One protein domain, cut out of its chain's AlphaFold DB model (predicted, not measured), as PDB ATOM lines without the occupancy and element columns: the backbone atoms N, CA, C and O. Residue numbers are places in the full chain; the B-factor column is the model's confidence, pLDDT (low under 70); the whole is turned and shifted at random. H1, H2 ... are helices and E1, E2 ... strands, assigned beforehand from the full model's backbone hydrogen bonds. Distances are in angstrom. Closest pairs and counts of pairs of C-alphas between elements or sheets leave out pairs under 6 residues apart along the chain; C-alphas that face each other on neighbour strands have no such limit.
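This is residues 2 to 66 of the 66 residues of an uncharacterized protein of Amycolatopsis rifamycinica (UniProt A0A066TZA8). Little regular structure is here: three long stretches with no named element, residues 2 to 24, 36 to 47 and 55 to 66, make up most of the model, with a small strand hairpin, E1 and E2, at one edge and one short helix, H1, at another edge, apart from E1. Ser 2 and Gly 62 lie at opposite ends of the long axis. The printed part has 65 residues, ordered E1, E2, H1, the two strands antiparallel; the class is mixed, with only 13 residues in named elements. It is compact, with a radius of gyration of the C-alphas of 11.3 A, and only just elongated, spanning 35 by 23 by 20 A.

Find C-alpha 25 at (71.557, -21.441, 26.928), where E1, residues 25 to 27, begins. E2 is residues 33 to 35. H1, residues 48 to 54, runs 9.7 A to C-alpha 54 at (80.718, -7.263, 35.338).

E1 and E2 form a hairpin, antiparallel at 141 degrees; look for N 26 and O 34, 2.9 A apart. E1 and H1 are apart. In H1 every O i to N i+4 pair is within hydrogen-bond range.

The C-alphas of Ser 2 and Gly 62, the two farthest apart, are 36.4 A apart. The printed part has no cut; the E2 to H1 link is long. Residues 2 to 10, 37 to 46 and 65 to 66 have pLDDT under 70.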
ATOM      1  N   SER A   2      76.092  -5.302   9.865       43.59
ATOM      2  CA  SER A   2      74.666  -5.356  10.248       43.59
ATOM      3  C   SER A   2      74.193  -6.786  10.549       43.59
ATOM      4  O   SER A   2      73.647  -7.422   9.656       43.59
ATOM      5  N   ALA A   3      74.409  -7.212  11.811       44.09
ATOM      6  CA  ALA A   3      74.184  -8.524  12.473       44.09
ATOM      7  C   ALA A   3      75.472  -9.183  13.026       44.09
ATOM      8  O   ALA A   3      75.388 -10.176  13.746       44.09
ATOM      9  N   ASP A   4      76.631  -8.577  12.753       35.59
ATOM     10  CA  ASP A   4      77.975  -9.149  12.930       35.59
ATOM     11  C   ASP A   4      78.742  -8.733  14.197       35.59
ATOM     12  O   ASP A   4      79.926  -9.029  14.314       35.59
ATOM     13  N   VAL A   5      78.123  -8.026  15.145       38.34
ATOM     14  CA  VAL A   5      78.898  -7.399  16.235       38.34
ATOM     15  C   VAL A   5      78.559  -7.960  17.616       38.34
ATOM     16  O   VAL A   5      79.468  -8.113  18.418       38.34
ATOM     17  N   GLU A   6      77.322  -8.402  17.866       38.06
ATOM     18  CA  GLU A   6      76.947  -9.146  19.077       38.06
ATOM     19  C   GLU A   6      75.564  -9.791  18.925       38.06
ATOM     20  O   GLU A   6      74.560  -9.092  18.934       38.06
ATOM     21  N   ARG A   7      75.432 -11.113  18.894       43.78
ATOM     22  CA  ARG A   7      74.104 -11.718  19.110       43.78
ATOM     23  C   ARG A   7      74.061 -12.524  20.410       43.78
ATOM     24  O   ARG A   7      73.473 -13.586  20.401       43.78
ATOM     25  N   ALA A   8      74.674 -12.139  21.538       43.03
ATOM     26  CA  ALA A   8      74.432 -10.891  22.279       43.03
ATOM     27  C   ALA A   8      75.402 -10.770  23.495       43.03
ATOM     28  O   ALA A   8      75.575 -11.727  24.247       43.03
ATOM     29  N   ALA A   9      76.105  -9.646  23.670       54.94
ATOM     30  CA  ALA A   9      75.789  -8.505  24.554       54.94
ATOM     31  C   ALA A   9      75.903  -8.675  26.079       54.94
ATOM     32  O   ALA A   9      75.818  -7.678  26.803       54.94
ATOM     33  N   HIS A  10      76.123  -9.882  26.598       62.38
ATOM     34  CA  HIS A  10      75.949 -10.142  28.025       62.38
ATOM     35  C   HIS A  10      77.142 -10.840  28.686       62.38
ATOM     36  O   HIS A  10      77.555 -11.935  28.305       62.38
ATOM     37  N   ALA A  11      77.636 -10.225  29.762       72.56
ATOM     38  CA  ALA A  11      78.559 -10.861  30.691       72.56
ATOM     39  C   ALA A  11      77.863 -12.013  31.419       72.56
ATOM     40  O   ALA A  11      76.692 -11.897  31.784       72.56
ATOM     41  N   TYR A  12      78.598 -13.089  31.684       78.00
ATOM     42  CA  TYR A  12      78.154 -14.238  32.472       78.00
ATOM     43  C   TYR A  12      79.234 -14.618  33.486       78.00
ATOM     44  O   TYR A  12      80.405 -14.275  33.328       78.00
ATOM     45  N   CYS A  13      78.852 -15.353  34.530       80.38
ATOM     46  CA  CYS A  13      79.812 -15.848  35.509       80.38
ATOM     47  C   CYS A  13      80.497 -17.130  34.990       80.38
ATOM     48  O   CYS A  13      79.815 -18.150  34.835       80.38
ATOM     49  N   PRO A  14      81.830 -17.149  34.789       76.56
ATOM     50  CA  PRO A  14      82.542 -18.341  34.332       76.56
ATOM     51  C   PRO A  14      82.611 -19.438  35.402       76.56
ATOM     52  O   PRO A  14      82.976 -20.557  35.094       76.56
ATOM     53  N   ARG A  15      82.273 -19.163  36.667       83.00
ATOM     54  CA  ARG A  15      82.157 -20.210  37.697       83.00
ATOM     55  C   ARG A  15      80.821 -20.949  37.601       83.00
ATOM     56  O   ARG A  15      80.799 -22.164  37.731       83.00
ATOM     57  N   CYS A  16      79.732 -20.229  37.319       81.94
ATOM     58  CA  CYS A  16      78.422 -20.838  37.060       81.94
ATOM     59  C   CYS A  16      78.387 -21.570  35.713       81.94
ATOM     60  O   CYS A  16      77.700 -22.578  35.571       81.94
ATOM     61  N   HIS A  17      79.138 -21.066  34.732       78.81
ATOM     62  CA  HIS A  17      79.256 -21.642  33.397       78.81
ATOM     63  C   HIS A  17      80.749 -21.823  33.047       78.81
ATOM     64  O   HIS A  17      81.319 -20.980  32.350       78.81
ATOM     65  N   PRO A  18      81.408 -22.888  33.552       74.62
ATOM     66  CA  PRO A  18      82.856 -23.093  33.405       74.62
ATOM     67  C   PRO A  18      83.303 -23.381  31.975       74.62
ATOM     68  O   PRO A  18      84.327 -22.855  31.537       74.62
ATOM     69  N   ALA A  19      82.520 -24.149  31.222       79.44
ATOM     70  CA  ALA A  19      82.840 -24.517  29.848       79.44
ATOM     71  C   ALA A  19      81.570 -24.596  28.984       79.44
ATOM     72  O   ALA A  19      81.195 -25.683  28.553       79.44
ATOM     73  N   PRO A  20      80.863 -23.471  28.770       75.06
ATOM     74  CA  PRO A  20      79.719 -23.465  27.874       75.06
ATOM     75  C   PRO A  20      80.189 -23.724  26.440       75.06
ATOM     76  O   PRO A  20      81.211 -23.191  25.994       75.06
ATOM     77  N   HIS A  21      79.429 -24.540  25.723       80.56
ATOM     78  CA  HIS A  21      79.620 -24.808  24.306       80.56
ATOM     79  C   HIS A  21      78.771 -23.842  23.484       80.56
ATOM     80  O   HIS A  21      77.710 -23.403  23.940       80.56
ATOM     81  N   PRO A  22      79.214 -23.467  22.272       77.56
ATOM     82  CA  PRO A  22      78.387 -22.676  21.375       77.56
ATOM     83  C   PRO A  22      77.000 -23.317  21.190       77.56
ATOM     84  O   PRO A  22      76.907 -24.479  20.804       77.56
ATOM     85  N   GLY A  23      75.937 -22.564  21.475       75.25
ATOM     86  CA  GLY A  23      74.547 -23.030  21.477       75.25
ATOM     87  C   GLY A  23      73.946 -23.263  22.868       75.25
ATOM     88  O   GLY A  23      72.722 -23.244  22.993       75.25
ATOM     89  N   ASP A  24      74.763 -23.399  23.918       81.81
ATOM     90  CA  ASP A  24      74.269 -23.610  25.283       81.81
ATOM     91  C   ASP A  24      73.521 -22.377  25.795       81.81
ATOM     92  O   ASP A  24      74.038 -21.263  25.751       81.81
ATOM     93  N   VAL A  25      72.313 -22.553  26.333       83.44
ATOM     94  CA  VAL A  25      71.557 -21.441  26.928       83.44
ATOM     95  C   VAL A  25      72.164 -21.076  28.282       83.44
ATOM     96  O   VAL A  25      71.998 -21.802  29.263       83.44
ATOM     97  N   ILE A  26      72.828 -19.924  28.345       81.38
ATOM     98  CA  ILE A  26      73.450 -19.388  29.558       81.38
ATOM     99  C   ILE A  26      72.615 -18.262  30.155       81.38
ATOM    100  O   ILE A  26      71.843 -17.596  29.462       81.38
ATOM    101  N   THR A  27      72.777 -18.055  31.462       84.81
ATOM    102  CA  THR A  27      72.165 -16.919  32.155       84.81
ATOM    103  C   THR A  27      73.206 -15.815  32.302       84.81
ATOM    104  O   THR A  27      74.251 -15.998  32.931       84.81
ATOM    105  N   ALA A  28      72.920 -14.667  31.700       81.00
ATOM    106  CA  ALA A  28      73.679 -13.440  31.850       81.00
ATOM    107  C   ALA A  28      73.681 -12.949  33.302       81.00
ATOM    108  O   ALA A  28      72.752 -13.214  34.063       81.00
ATOM    109  N   LEU A  29      74.658 -12.113  33.659       78.75
ATOM    110  CA  LEU A  29      74.679 -11.402  34.940       78.75
ATOM    111  C   LEU A  29      73.420 -10.545  35.146       78.75
ATOM    112  O   LEU A  29      72.934 -10.453  36.265       78.75
ATOM    113  N   CYS A  30      72.856  -9.969  34.079       82.31
ATOM    114  CA  CYS A  30      71.599  -9.220  34.154       82.31
ATOM    115  C   CYS A  30      70.340 -10.103  34.291       82.31
ATOM    116  O   CYS A  30      69.233  -9.574  34.305       82.31
ATOM    117  N   GLY A  31      70.483 -11.433  34.340       82.81
ATOM    118  CA  GLY A  31      69.379 -12.393  34.449       82.81
ATOM    119  C   GLY A  31      68.753 -12.823  33.118       82.81
ATOM    120  O   GLY A  31      67.937 -13.744  33.099       82.81
ATOM    121  N   ALA A  32      69.135 -12.209  31.994       82.00
ATOM    122  CA  ALA A  32      68.678 -12.634  30.672       82.00
ATOM    123  C   ALA A  32      69.226 -14.024  30.309       82.00
ATOM    124  O   ALA A  32      70.362 -14.356  30.639       82.00
ATOM    125  N   ARG A  33      68.436 -14.832  29.594       83.06
ATOM    126  CA  ARG A  33      68.857 -16.149  29.094       83.06
ATOM    127  C   ARG A  33      69.059 -16.085  27.588       83.06
ATOM    128  O   ARG A  33      68.133 -15.720  26.869       83.06
ATOM    129  N   HIS A  34      70.240 -16.453  27.114       74.50
ATOM    130  CA  HIS A  34      70.560 -16.462  25.686       74.50
ATOM    131  C   HIS A  34      71.548 -17.588  25.365       74.50
ATOM    132  O   HIS A  34      72.274 -18.036  26.257       74.50
ATOM    133  N   PRO A  35      71.601 -18.058  24.108       73.31
ATOM    134  CA  PRO A  35      72.622 -19.009  23.704       73.31
ATOM    135  C   PRO A  35      74.014 -18.398  23.888       73.31
ATOM    136  O   PRO A  35      74.221 -17.187  23.760       73.31
ATOM    137  N   TYR A  36      74.973 -19.241  24.227       75.12
ATOM    138  CA  TYR A  36      76.374 -18.897  24.295       75.12
ATOM    139  C   TYR A  36      76.982 -19.015  22.902       75.12
ATOM    140  O   TYR A  36      76.739 -19.986  22.194       75.12
ATOM    141  N   TYR A  37      77.790 -18.038  22.503       67.94
ATOM    142  CA  TYR A  37      78.348 -17.972  21.148       67.94
ATOM    143  C   TYR A  37      79.885 -18.039  21.116       67.94
ATOM    144  O   TYR A  37      80.488 -17.846  20.065       67.94
ATOM    145  N   GLY A  38      80.531 -18.365  22.244       65.88
ATOM    146  CA  GLY A  38      81.990 -18.518  22.339       65.88
ATOM    147  C   GLY A  38      82.727 -17.322  22.958       65.88
ATOM    148  O   GLY A  38      82.140 -16.282  23.247       65.88
ATOM    149  N   ARG A  39      84.045 -17.486  23.161       60.56
ATOM    150  CA  ARG A  39      84.978 -16.438  23.621       60.56
ATOM    151  C   ARG A  39      85.838 -15.983  22.435       60.56
ATOM    152  O   ARG A  39      86.930 -16.507  22.250       60.56
ATOM    153  N   ARG A  40      85.357 -15.085  21.574       51.97
ATOM    154  CA  ARG A  40      86.222 -14.407  20.581       51.97
ATOM    155  C   ARG A  40      86.414 -12.941  20.967       51.97
ATOM    156  O   ARG A  40      85.579 -12.376  21.666       51.97
ATOM    157  N   GLU A  41      87.559 -12.388  20.576       44.09
ATOM    158  CA  GLU A  41      88.256 -11.217  21.138       44.09
ATOM    159  C   GLU A  41      87.569  -9.843  20.914       44.09
ATOM    160  O   GLU A  41      88.207  -8.909  20.441       44.09
ATOM    161  N   ARG A  42      86.312  -9.702  21.380       43.84
ATOM    162  CA  ARG A  42      85.489  -8.469  21.544       43.84
ATOM    163  C   ARG A  42      84.651  -8.043  20.316       43.84
ATOM    164  O   ARG A  42      85.023  -8.370  19.194       43.84
ATOM    165  N   PRO A  43      83.486  -7.374  20.521       47.47
ATOM    166  CA  PRO A  43      83.192  -6.317  21.503       47.47
ATOM    167  C   PRO A  43      82.709  -6.773  22.881       47.47
ATOM    168  O   PRO A  43      82.310  -7.909  23.109       47.47
ATOM    169  N   VAL A  44      82.839  -5.827  23.805       54.69
ATOM    170  CA  VAL A  44      82.547  -5.888  25.234       54.69
ATOM    171  C   VAL A  44      81.066  -5.612  25.441       54.69
ATOM    172  O   VAL A  44      80.601  -4.587  24.957       54.69
ATOM    173  N   ASN A  45      80.399  -6.483  26.205       55.50
ATOM    174  CA  ASN A  45      79.145  -6.250  26.927       55.50
ATOM    175  C   ASN A  45      78.404  -4.964  26.502       55.50
ATOM    176  O   ASN A  45      78.573  -3.937  27.153       55.50
ATOM    177  N   THR A  46      77.587  -4.962  25.447       61.78
ATOM    178  CA  THR A  46      76.781  -3.751  25.163       61.78
ATOM    179  C   THR A  46      75.581  -3.603  26.093       61.78
ATOM    180  O   THR A  46      74.980  -2.530  26.147       61.78
ATOM    181  N   CYS A  47      75.223  -4.638  26.864       72.38
ATOM    182  CA  CYS A  47      74.179  -4.516  27.872       72.38
ATOM    183  C   CYS A  47      74.696  -3.668  29.051       72.38
ATOM    184  O   CYS A  47      75.554  -4.144  29.800       72.38
ATOM    185  N   PRO A  48      74.148  -2.458  29.292       73.88
ATOM    186  CA  PRO A  48      74.632  -1.577  30.356       73.88
ATOM    187  C   PRO A  48      74.514  -2.227  31.740       73.88
ATOM    188  O   PRO A  48      75.409  -2.074  32.564       73.88
ATOM    189  N   ALA A  49      73.483  -3.049  31.971       79.81
ATOM    190  CA  ALA A  49      73.354  -3.817  33.208       79.81
ATOM    191  C   ALA A  49      74.488  -4.844  33.368       79.81
ATOM    192  O   ALA A  49      75.092  -4.935  34.433       79.81
ATOM    193  N   CYS A  50      74.824  -5.590  32.311       78.38
ATOM    194  CA  CYS A  50      75.955  -6.515  32.352       78.38
ATOM    195  C   CYS A  50      77.295  -5.794  32.494       78.38
ATOM    196  O   CYS A  50      78.168  -6.351  33.142       78.38
ATOM    197  N   VAL A  51      77.475  -4.591  31.937       75.81
ATOM    198  CA  VAL A  51      78.694  -3.789  32.144       75.81
ATOM    199  C   VAL A  51      78.856  -3.441  33.619       75.81
ATOM    200  O   VAL A  51      79.891  -3.745  34.206       75.81
ATOM    201  N   THR A  52      77.817  -2.874  34.235       78.62
ATOM    202  CA  THR A  52      77.836  -2.499  35.654       78.62
ATOM    203  C   THR A  52      78.050  -3.710  36.561       78.62
ATOM    204  O   THR A  52      78.838  -3.656  37.504       78.62
ATOM    205  N   LEU A  53      77.387  -4.829  36.266       78.06
ATOM    206  CA  LEU A  53      77.505  -6.051  37.064       78.06
ATOM    207  C   LEU A  53      78.830  -6.780  36.830       78.06
ATOM    208  O   LEU A  53      79.343  -7.403  37.753       78.06
ATOM    209  N   ALA A  54      79.405  -6.694  35.628       75.88
ATOM    210  CA  ALA A  54      80.718  -7.263  35.338       75.88
ATOM    211  C   ALA A  54      81.825  -6.562  36.134       75.88
ATOM    212  O   ALA A  54      82.771  -7.230  36.530       75.88
ATOM    213  N   SER A  55      81.685  -5.259  36.408       74.31
ATOM    214  CA  SER A  55      82.612  -4.501  37.261       74.31
ATOM    215  C   SER A  55      82.424  -4.720  38.768       74.31
ATOM    216  O   SER A  55      83.140  -4.118  39.567       74.31
ATOM    217  N   ALA A  56      81.452  -5.534  39.192       76.38
ATOM    218  CA  ALA A  56      81.238  -5.804  40.606       76.38
ATOM    219  C   ALA A  56      82.317  -6.749  41.159       76.38
ATOM    220  O   ALA A  56      82.619  -7.770  40.550       76.38
ATOM    221  N   ASN A  57      82.822  -6.465  42.365       78.38
ATOM    222  CA  ASN A  57      83.774  -7.341  43.068       78.38
ATOM    223  C   ASN A  57      83.199  -8.738  43.357       78.38
ATOM    224  O   ASN A  57      83.946  -9.702  43.513       78.38
ATOM    225  N   VAL A  58      81.872  -8.850  43.450       81.44
ATOM    226  CA  VAL A  58      81.140 -10.101  43.654       81.44
ATOM    227  C   VAL A  58      79.891 -10.060  42.777       81.44
ATOM    228  O   VAL A  58      79.127  -9.096  42.817       81.44
ATOM    229  N   TYR A  59      79.681 -11.101  41.978       78.88
ATOM    230  CA  TYR A  59      78.475 -11.257  41.168       78.88
ATOM    231  C   TYR A  59      77.278 -11.674  42.029       78.88
ATOM    232  O   TYR A  59      77.435 -12.221  43.116       78.88
ATOM    233  N   ALA A  60      76.058 -11.511  41.509       77.81
ATOM    234  CA  ALA A  60      74.828 -11.904  42.211       77.81
ATOM    235  C   ALA A  60      74.782 -13.397  42.605       77.81
ATOM    236  O   ALA A  60      74.090 -13.773  43.544       77.81
ATOM    237  N   CYS A  61      75.543 -14.252  41.917       81.62
ATOM    238  CA  CYS A  61      75.706 -15.663  42.267       81.62
ATOM    239  C   CYS A  61      76.681 -15.925  43.435       81.62
ATOM    240  O   CYS A  61      76.941 -17.083  43.742       81.62
ATOM    241  N   GLY A  62      77.249 -14.890  44.062       83.38
ATOM    242  CA  GLY A  62      78.190 -15.001  45.185       83.38
ATOM    243  C   GLY A  62      79.641 -15.293  44.784       83.38
ATOM    244  O   GLY A  62      80.524 -15.318  45.638       83.38
ATOM    245  N   HIS A  63      79.916 -15.489  43.493       84.38
ATOM    246  CA  HIS A  63      81.275 -15.671  42.993       84.38
ATOM    247  C   HIS A  63      82.004 -14.331  42.850       84.38
ATOM    248  O   HIS A  63      81.371 -13.346  42.460       84.38
ATOM    249  N   PRO A  64      83.326 -14.288  43.102       79.19
ATOM    250  CA  PRO A  64      84.108 -13.082  42.877       79.19
ATOM    251  C   PRO A  64      84.036 -12.666  41.404       79.19
ATOM    252  O   PRO A  64      84.056 -13.518  40.506       79.19
ATOM    253  N   GLY A  65      83.937 -11.357  41.189       67.75
ATOM    254  CA  GLY A  65      84.107 -10.748  39.879       67.75
ATOM    255  C   GLY A  65      85.533 -10.928  39.374       67.75
ATOM    256  O   GLY A  65      86.462 -11.057  40.174       67.75
ATOM    257  N   ALA A  66      85.684 -11.008  38.052       61.47
ATOM    258  CA  ALA A  66      86.974 -11.124  37.372       61.47
ATOM    259  C   ALA A  66      87.496  -9.761  36.913       61.47
ATOM    260  O   ALA A  66      86.660  -8.943  36.464       61.47
TER     261      ALA A  66